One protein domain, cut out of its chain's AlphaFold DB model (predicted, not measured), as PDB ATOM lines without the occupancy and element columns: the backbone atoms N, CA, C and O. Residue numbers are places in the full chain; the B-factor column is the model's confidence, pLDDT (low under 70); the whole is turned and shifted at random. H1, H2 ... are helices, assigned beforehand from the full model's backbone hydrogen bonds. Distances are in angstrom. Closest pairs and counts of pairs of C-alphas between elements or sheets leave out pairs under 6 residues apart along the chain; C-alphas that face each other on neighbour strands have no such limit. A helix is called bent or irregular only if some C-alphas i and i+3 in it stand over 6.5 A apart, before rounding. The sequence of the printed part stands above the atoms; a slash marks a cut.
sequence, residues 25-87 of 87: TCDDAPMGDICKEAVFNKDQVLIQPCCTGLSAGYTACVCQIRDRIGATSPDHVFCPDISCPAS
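Overview. This is residues 25 to 87 of the 87 residues of an uncharacterized protein of Aegilops tauschii subsp. strangulata (UniProt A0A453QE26). Three short helices, H1, H2 and H3, form a small up-down-up bundle with their centres in a triangle; H1 is beside both others, while H2 meets H3 near H3's first residues. After H3, the longest, comes a tail without a named element, residues 73 to 87, which first folds back beside H3 and then, by residues 84 to 87, turns off sideways away from it. The printed part has 63 residues, with three named helices in the order H1, H2, H3 and no named strand; the class is all helix. It is compact, with a radius of gyration of the C-alphas of 10.3 A and spans of 26 by 26 by 19 A.

Arrangement. Start at H1, residues 32 to 40, and go on through a tight link to H2, residues 44 to 54. They touch as a helical hairpin, opposite ways at a shallow tilt of 30 degrees; their closest C-alphas, those of Cys 35 and Cys 50, are 5.6 A apart. Another tight link leads to H3, residues 59 to 72. H1 and H3 touch and run the same way at a shallow tilt of 16 degrees; look at Lys 36 and Ile 65, their closest C-alphas, 6.3 A apart. H2 and H3, also a helical hairpin, only just touch, with 3 pairs of C-alphas within 8 A, and H3 does so with residues 61 to 62 alone. Their closest C-alphas, of Leu 54 and Val 62, are 6.5 A apart. In H1 and H3 every O i to N i+4 pair is within hydrogen-bond range; in H2 it is 5 of 7.

Along the chain. Find C-alpha 32 at (-39.677, -50.620, 13.199), where H1 begins its 12.3 A. H2 spans 15.6 A and is irregular, but only just: C-alphas 45 and 48 are 6.6 A apart. H3 runs 20.1 A, ending at C-alpha 72 at (-21.856, -52.646, 16.690).

Size, cuts and confidence. The two farthest C-alphas, of Asp 28 and Asp 75, are 28.1 A apart. The printed part has no cut, and neither link between helices is long. Mean pLDDT of the printed part is 73.9; 14 residues are under 70, among them residues 25 to 27, 55 to 57 and 85 to 87.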
ATOM      1  N   THR A  25     -40.766 -44.291  19.073       62.16
ATOM      2  CA  THR A  25     -41.328 -44.124  17.720       62.16
ATOM      3  C   THR A  25     -41.041 -45.338  16.824       62.16
ATOM      4  O   THR A  25     -41.651 -45.466  15.773       62.16
ATOM      5  N   CYS A  26     -40.092 -46.208  17.198       67.50
ATOM      6  CA  CYS A  26     -39.867 -47.474  16.511       67.50
ATOM      7  C   CYS A  26     -40.917 -48.548  16.804       67.50
ATOM      8  O   CYS A  26     -41.262 -49.253  15.864       67.50
ATOM      9  N   ASP A  27     -41.387 -48.736  18.042       67.81
ATOM     10  CA  ASP A  27     -42.379 -49.800  18.306       67.81
ATOM     11  C   ASP A  27     -43.722 -49.472  17.636       67.81
ATOM     12  O   ASP A  27     -44.423 -50.368  17.178       67.81
ATOM     13  N   ASP A  28     -44.034 -48.181  17.483       70.44
ATOM     14  CA  ASP A  28     -45.213 -47.707  16.746       70.44
ATOM     15  C   ASP A  28     -44.979 -47.584  15.225       70.44
ATOM     16  O   ASP A  28     -45.895 -47.231  14.471       70.44
ATOM     17  N   ALA A  29     -43.757 -47.834  14.738       75.25
ATOM     18  CA  ALA A  29     -43.462 -47.756  13.315       75.25
ATOM     19  C   ALA A  29     -43.925 -49.029  12.597       75.25
ATOM     20  O   ALA A  29     -43.575 -50.131  13.021       75.25
ATOM     21  N   PRO A  30     -44.588 -48.917  11.429       73.75
ATOM     22  CA  PRO A  30     -45.120 -50.067  10.695       73.75
ATOM     23  C   PRO A  30     -44.047 -51.089  10.285       73.75
ATOM     24  O   PRO A  30     -44.375 -52.223   9.952       73.75
ATOM     25  N   MET A  31     -42.770 -50.694  10.295       74.50
ATOM     26  CA  MET A  31     -41.630 -51.566  10.008       74.50
ATOM     27  C   MET A  31     -40.535 -51.518  11.082       74.50
ATOM     28  O   MET A  31     -39.469 -52.085  10.870       74.50
ATOM     29  N   GLY A  32     -40.751 -50.864  12.229       76.50
ATOM     30  CA  GLY A  32     -39.677 -50.620  13.199       76.50
ATOM     31  C   GLY A  32     -39.023 -51.895  13.726       76.50
ATOM     32  O   GLY A  32     -37.796 -51.987  13.727       76.50
ATOM     33  N   ASP A  33     -39.812 -52.907  14.088       80.69
ATOM     34  CA  ASP A  33     -39.277 -54.183  14.585       80.69
ATOM     35  C   ASP A  33     -38.564 -54.994  13.504       80.69
ATOM     36  O   ASP A  33     -37.456 -55.476  13.736       80.69
ATOM     37  N   ILE A  34     -39.131 -55.047  12.295       81.25
ATOM     38  CA  ILE A  34     -38.495 -55.692  11.135       81.25
ATOM     39  C   ILE A  34     -37.148 -55.025  10.847       81.25
ATOM     40  O   ILE A  34     -36.161 -55.705  10.581       81.25
ATOM     41  N   CYS A  35     -37.076 -53.697  10.947       79.44
ATOM     42  CA  CYS A  35     -35.853 -52.948  10.701       79.44
ATOM     43  C   CYS A  35     -34.812 -53.126  11.802       79.44
ATOM     44  O   CYS A  35     -33.631 -53.264  11.486       79.44
ATOM     45  N   LYS A  36     -35.220 -53.189  13.074       76.25
ATOM     46  CA  LYS A  36     -34.314 -53.563  14.172       76.25
ATOM     47  C   LYS A  36     -33.744 -54.964  13.961       76.25
ATOM     48  O   LYS A  36     -32.543 -55.157  14.138       76.25
ATOM     49  N   GLU A  37     -34.586 -55.926  13.592       78.94
ATOM     50  CA  GLU A  37     -34.188 -57.322  13.406       78.94
ATOM     51  C   GLU A  37     -33.295 -57.504  12.174       78.94
ATOM     52  O   GLU A  37     -32.240 -58.128  12.269       78.94
ATOM     53  N   ALA A  38     -33.656 -56.897  11.043       76.81
ATOM     54  CA  ALA A  38     -32.833 -56.859   9.837       76.81
ATOM     55  C   ALA A  38     -31.433 -56.328  10.138       76.81
ATOM     56  O   ALA A  38     -30.429 -56.886   9.709       76.81
ATOM     57  N   VAL A  39     -31.362 -55.267  10.933       72.06
ATOM     58  CA  VAL A  39     -30.106 -54.659  11.347       72.06
ATOM     59  C   VAL A  39     -29.313 -55.559  12.286       72.06
ATOM     60  O   VAL A  39     -28.110 -55.730  12.090       72.06
ATOM     61  N   PHE A  40     -29.977 -56.176  13.261       73.69
ATOM     62  CA  PHE A  40     -29.351 -57.142  14.158       73.69
ATOM     63  C   PHE A  40     -28.763 -58.336  13.386       73.69
ATOM     64  O   PHE A  40     -27.634 -58.751  13.648       73.69
ATOM     65  N   ASN A  41     -29.489 -58.824  12.380       77.06
ATOM     66  CA  ASN A  41     -29.083 -59.932  11.515       77.06
ATOM     67  C   ASN A  41     -28.193 -59.504  10.332       77.06
ATOM     68  O   ASN A  41     -27.757 -60.358   9.561       77.06
ATOM     69  N   LYS A  42     -27.894 -58.203  10.190       71.81
ATOM     70  CA  LYS A  42     -27.147 -57.609   9.062       71.81
ATOM     71  C   LYS A  42     -27.735 -57.957   7.684       71.81
ATOM     72  O   LYS A  42     -27.003 -58.095   6.702       71.81
ATOM     73  N   ASP A  43     -29.054 -58.088   7.610       75.94
ATOM     74  CA  ASP A  43     -29.785 -58.409   6.392       75.94
ATOM     75  C   ASP A  43     -29.915 -57.177   5.488       75.94
ATOM     76  O   ASP A  43     -30.797 -56.328   5.650       75.94
ATOM     77  N   GLN A  44     -29.027 -57.087   4.498       65.56
ATOM     78  CA  GLN A  44     -28.992 -55.970   3.554       65.56
ATOM     79  C   GLN A  44     -30.237 -55.865   2.665       65.56
ATOM     80  O   GLN A  44     -30.530 -54.771   2.178       65.56
ATOM     81  N   VAL A  45     -30.990 -56.954   2.474       72.88
ATOM     82  CA  VAL A  45     -32.211 -56.946   1.648       72.88
ATOM     83  C   VAL A  45     -33.298 -56.104   2.313       72.88
ATOM     84  O   VAL A  45     -34.056 -55.409   1.636       72.88
ATOM     85  N   LEU A  46     -33.342 -56.126   3.644       70.94
ATOM     86  CA  LEU A  46     -34.335 -55.415   4.440       70.94
ATOM     87  C   LEU A  46     -33.890 -53.993   4.823       70.94
ATOM     88  O   LEU A  46     -34.734 -53.147   5.106       70.94
ATOM     89  N   ILE A  47     -32.593 -53.674   4.751       68.75
ATOM     90  CA  ILE A  47     -32.070 -52.333   5.079       68.75
ATOM     91  C   ILE A  47     -32.643 -51.242   4.163       68.75
ATOM     92  O   ILE A  47     -33.074 -50.192   4.641       68.75
ATOM     93  N   GLN A  48     -32.672 -51.467   2.849       70.88
ATOM     94  CA  GLN A  48     -33.158 -50.452   1.913       70.88
ATOM     95  C   GLN A  48     -34.659 -50.118   2.084       70.88
ATOM     96  O   GLN A  48     -34.993 -48.930   2.168       70.88
ATOM     97  N   PRO A  49     -35.579 -51.101   2.177       75.31
ATOM     98  CA  PRO A  49     -36.987 -50.814   2.442       75.31
ATOM     99  C   PRO A  49     -37.209 -50.199   3.826       75.31
ATOM    100  O   PRO A  49     -38.126 -49.397   3.972       75.31
ATOM    101  N   CYS A  50     -36.345 -50.475   4.804       79.56
ATOM    102  CA  CYS A  50     -36.371 -49.790   6.092       79.56
ATOM    103  C   CYS A  50     -36.100 -48.290   5.980       79.56
ATOM    104  O   CYS A  50     -36.844 -47.495   6.551       79.56
ATOM    105  N   CYS A  51     -35.099 -47.883   5.196       77.25
ATOM    106  CA  CYS A  51     -34.842 -46.461   4.962       77.25
ATOM    107  C   CYS A  51     -36.022 -45.781   4.262       77.25
ATOM    108  O   CYS A  51     -36.456 -44.711   4.682       77.25
ATOM    109  N   THR A  52     -36.587 -46.422   3.237       76.94
ATOM    110  CA  THR A  52     -37.736 -45.879   2.500       76.94
ATOM    111  C   THR A  52     -38.986 -45.806   3.380       76.94
ATOM    112  O   THR A  52     -39.617 -44.753   3.459       76.94
ATOM    113  N   GLY A  53     -39.326 -46.888   4.080       74.38
ATOM    114  CA  GLY A  53     -40.547 -47.001   4.880       74.38
ATOM    115  C   GLY A  53     -40.542 -46.127   6.133       74.38
ATOM    116  O   GLY A  53     -41.583 -45.592   6.506       74.38
ATOM    117  N   LEU A  54     -39.377 -45.928   6.755       73.44
ATOM    118  CA  LEU A  54     -39.255 -45.121   7.973       73.44
ATOM    119  C   LEU A  54     -38.966 -43.632   7.700       73.44
ATOM    120  O   LEU A  54     -39.114 -42.810   8.605       73.44
ATOM    121  N   SER A  55     -38.610 -43.249   6.467       67.00
ATOM    122  CA  SER A  55     -38.358 -41.843   6.096       67.00
ATOM    123  C   SER A  55     -39.580 -40.919   6.256       67.00
ATOM    124  O   SER A  55     -39.422 -39.707   6.404       67.00
ATOM    125  N   ALA A  56     -40.798 -41.470   6.284       67.19
ATOM    126  CA  ALA A  56     -42.059 -40.731   6.357       67.19
ATOM    127  C   ALA A  56     -42.505 -40.427   7.802       67.19
ATOM    128  O   ALA A  56     -43.604 -40.790   8.213       67.19
ATOM    129  N   GLY A  57     -41.653 -39.761   8.585       69.75
ATOM    130  CA  GLY A  57     -42.011 -39.289   9.934       69.75
ATOM    131  C   GLY A  57     -41.550 -40.178  11.089       69.75
ATOM    132  O   GLY A  57     -41.746 -39.812  12.244       69.75
ATOM    133  N   TYR A  58     -40.855 -41.282  10.804       77.69
ATOM    134  CA  TYR A  58     -40.212 -42.129  11.814       77.69
ATOM    135  C   TYR A  58     -38.698 -41.879  11.884       77.69
ATOM    136  O   TYR A  58     -37.921 -42.787  12.176       77.69
ATOM    137  N   THR A  59     -38.258 -40.639  11.636       77.94
ATOM    138  CA  THR A  59     -36.838 -40.250  11.661       77.94
ATOM    139  C   THR A  59     -36.166 -40.651  12.972       77.94
ATOM    140  O   THR A  59     -35.101 -41.254  12.938       77.94
ATOM    141  N   ALA A  60     -36.816 -40.437  14.121       77.81
ATOM    142  CA  ALA A  60     -36.296 -40.872  15.419       77.81
ATOM    143  C   ALA A  60     -36.062 -42.397  15.494       77.81
ATOM    144  O   ALA A  60     -35.061 -42.837  16.059       77.81
ATOM    145  N   CYS A  61     -36.911 -43.211  14.850       79.19
ATOM    146  CA  CYS A  61     -36.700 -44.658  14.754       79.19
ATOM    147  C   CYS A  61     -35.468 -45.002  13.906       79.19
ATOM    148  O   CYS A  61     -34.616 -45.779  14.337       79.19
ATOM    149  N   VAL A  62     -35.333 -44.383  12.727       79.56
ATOM    150  CA  VAL A  62     -34.145 -44.559  11.872       79.56
ATOM    151  C   VAL A  62     -32.873 -44.211  12.638       79.56
ATOM    152  O   VAL A  62     -31.886 -44.938  12.555       79.56
ATOM    153  N   CYS A  63     -32.907 -43.135  13.418       80.94
ATOM    154  CA  CYS A  63     -31.765 -42.674  14.193       80.94
ATOM    155  C   CYS A  63     -31.400 -43.628  15.328       80.94
ATOM    156  O   CYS A  63     -30.232 -43.987  15.443       80.94
ATOM    157  N   GLN A  64     -32.380 -44.145  16.080       80.25
ATOM    158  CA  GLN A  64     -32.119 -45.194  17.073       80.25
ATOM    159  C   GLN A  64     -31.473 -46.439  16.451       80.25
ATOM    160  O   GLN A  64     -30.552 -47.027  17.023       80.25
ATOM    161  N   ILE A  65     -31.956 -46.863  15.282       79.50
ATOM    162  CA  ILE A  65     -31.402 -48.016  14.568       79.50
ATOM    163  C   ILE A  65     -29.966 -47.718  14.113       79.50
ATOM    164  O   ILE A  65     -29.074 -48.547  14.304       79.50
ATOM    165  N   ARG A  66     -29.721 -46.520  13.573       79.56
ATOM    166  CA  ARG A  66     -28.396 -46.076  13.130       79.56
ATOM    167  C   ARG A  66     -27.393 -46.006  14.279       79.56
ATOM    168  O   ARG A  66     -26.274 -46.473  14.104       79.56
ATOM    169  N   ASP A  67     -27.790 -45.510  15.447       80.12
ATOM    170  CA  ASP A  67     -26.924 -45.457  16.631       80.12
ATOM    171  C   ASP A  67     -26.554 -46.865  17.120       80.12
ATOM    172  O   ASP A  67     -25.393 -47.139  17.438       80.12
ATOM    173  N   ARG A  68     -27.506 -47.810  17.100       76.06
ATOM    174  CA  ARG A  68     -27.240 -49.225  17.430       76.06
ATOM    175  C   ARG A  68     -26.274 -49.887  16.443       76.06
ATOM    176  O   ARG A  68     -25.427 -50.682  16.859       76.06
ATOM    177  N   ILE A  69     -26.373 -49.560  15.155       75.62
ATOM    178  CA  ILE A  69     -25.416 -50.024  14.137       75.62
ATOM    179  C   ILE A  69     -24.065 -49.381  14.358       75.62
ATOM    180  O   ILE A  69     -23.077 -50.098  14.409       75.62
ATOM    181  N   GLY A  70     -24.010 -48.065  14.558       74.38
ATOM    182  CA  GLY A  70     -22.766 -47.351  14.828       74.38
ATOM    183  C   GLY A  70     -22.005 -47.948  16.014       74.38
ATOM    184  O   GLY A  70     -20.786 -48.085  15.958       74.38
ATOM    185  N   ALA A  71     -22.721 -48.401  17.047       76.62
ATOM    186  CA  ALA A  71     -22.129 -49.070  18.204       76.62
ATOM    187  C   ALA A  71     -21.603 -50.494  17.921       76.62
ATOM    188  O   ALA A  71     -20.683 -50.949  18.600       76.62
ATOM    189  N   THR A  72     -22.170 -51.221  16.953       71.25
ATOM    190  CA  THR A  72     -21.856 -52.646  16.690       71.25
ATOM    191  C   THR A  72     -21.096 -52.891  15.384       71.25
ATOM    192  O   THR A  72     -20.521 -53.961  15.174       71.25
ATOM    193  N   SER A  73     -21.125 -51.940  14.463       71.25
ATOM    194  CA  SER A  73     -20.554 -51.973  13.117       71.25
ATOM    195  C   SER A  73     -20.375 -50.523  12.631       71.25
ATOM    196  O   SER A  73     -21.120 -50.079  11.760       71.25
ATOM    197  N   PRO A  74     -19.403 -49.774  13.191       69.06
ATOM    198  CA  PRO A  74     -19.201 -48.346  12.914       69.06
ATOM    199  C   PRO A  74     -18.886 -48.038  11.444       69.06
ATOM    200  O   PRO A  74     -19.117 -46.923  10.986       69.06
ATOM    201  N   ASP A  75     -18.403 -49.030  10.694       72.00
ATOM    202  CA  ASP A  75     -18.120 -48.913   9.261       72.00
ATOM    203  C   ASP A  75     -19.384 -49.012   8.385       72.00
ATOM    204  O   ASP A  75     -19.335 -48.732   7.187       72.00
ATOM    205  N   HIS A  76     -20.525 -49.416   8.956       67.94
ATOM    206  CA  HIS A  76     -21.803 -49.479   8.250       67.94
ATOM    207  C   HIS A  76     -22.621 -48.212   8.485       67.94
ATOM    208  O   HIS A  76     -23.082 -47.934   9.592       67.94
ATOM    209  N   VAL A  77     -22.883 -47.482   7.403       67.25
ATOM    210  CA  VAL A  77     -23.784 -46.330   7.424       67.25
ATOM    211  C   VAL A  77     -25.181 -46.778   7.009       67.25
ATOM    212  O   VAL A  77     -25.425 -47.125   5.855       67.25
ATOM    213  N   PHE A  78     -26.107 -46.770   7.963       74.44
ATOM    214  CA  PHE A  78     -27.518 -47.070   7.732       74.44
ATOM    215  C   PHE A  78     -28.300 -45.791   7.439       74.44
ATOM    216  O   PHE A  78     -28.218 -44.830   8.204       74.44
ATOM    217  N   CYS A  79     -29.049 -45.796   6.334       77.56
ATOM    218  CA  CYS A  79     -29.824 -44.659   5.828       77.56
ATOM    219  C   CYS A  79     -29.018 -43.343   5.786       77.56
ATOM    220  O   CYS A  79     -29.343 -42.402   6.514       77.56
ATOM    221  N   PRO A  80     -27.964 -43.259   4.947       75.69
ATOM    222  CA  PRO A  80     -27.068 -42.098   4.892       75.69
ATOM    223  C   PRO A  80     -27.786 -40.788   4.541       75.69
ATOM    224  O   PRO A  80     -27.376 -39.725   4.996       75.69
ATOM    225  N   ASP A  81     -28.872 -40.867   3.772       78.19
ATOM    226  CA  ASP A  81     -29.651 -39.702   3.340       78.19
ATOM    227  C   ASP A  81     -30.547 -39.125   4.449       78.19
ATOM    228  O   ASP A  81     -31.107 -38.037   4.303       78.19
ATOM    229  N   ILE A  82     -30.691 -39.832   5.574       76.19
ATOM    230  CA  ILE A  82     -31.503 -39.385   6.703       76.19
ATOM    231  C   ILE A  82     -30.611 -38.656   7.708       76.19
ATOM    232  O   ILE A  82     -29.714 -39.222   8.338       76.19
ATOM    233  N   SER A  83     -30.892 -37.364   7.879       81.25
ATOM    234  CA  SER A  83     -30.253 -36.539   8.902       81.25
ATOM    235  C   SER A  83     -30.870 -36.829  10.263       81.25
ATOM    236  O   SER A  83     -32.042 -36.540  10.495       81.25
ATOM    237  N   CYS A  84     -30.065 -37.381  11.168       77.88
ATOM    238  CA  CYS A  84     -30.435 -37.513  12.569       77.88
ATOM    239  C   CYS A  84     -29.940 -36.307  13.359       77.88
ATOM    240  O   CYS A  84     -28.800 -35.886  13.132       77.88
ATOM    241  N   PRO A  85     -30.750 -35.765  14.284       69.19
ATOM    242  CA  PRO A  85     -30.251 -34.793  15.241       69.19
ATOM    243  C   PRO A  85     -29.121 -35.431  16.056       69.19
ATOM    244  O   PRO A  85     -29.164 -36.622  16.359       69.19
ATOM    245  N   ALA A  86     -28.090 -34.645  16.364       59.84
ATOM    246  CA  ALA A  86     -27.037 -35.086  17.268       59.84
ATOM    247  C   ALA A  86     -27.639 -35.254  18.670       59.84
ATOM    248  O   ALA A  86     -28.241 -34.309  19.187       59.84
ATOM    249  N   SER A  87     -27.520 -36.461  19.218       52.66
ATOM    250  CA  SER A  87     -27.890 -36.823  20.586       52.66
ATOM    251  C   SER A  87     -26.928 -36.248  21.626       52.66
ATOM    252  O   SER A  87     -25.737 -36.025  21.300       52.66
TER     253      SER A  87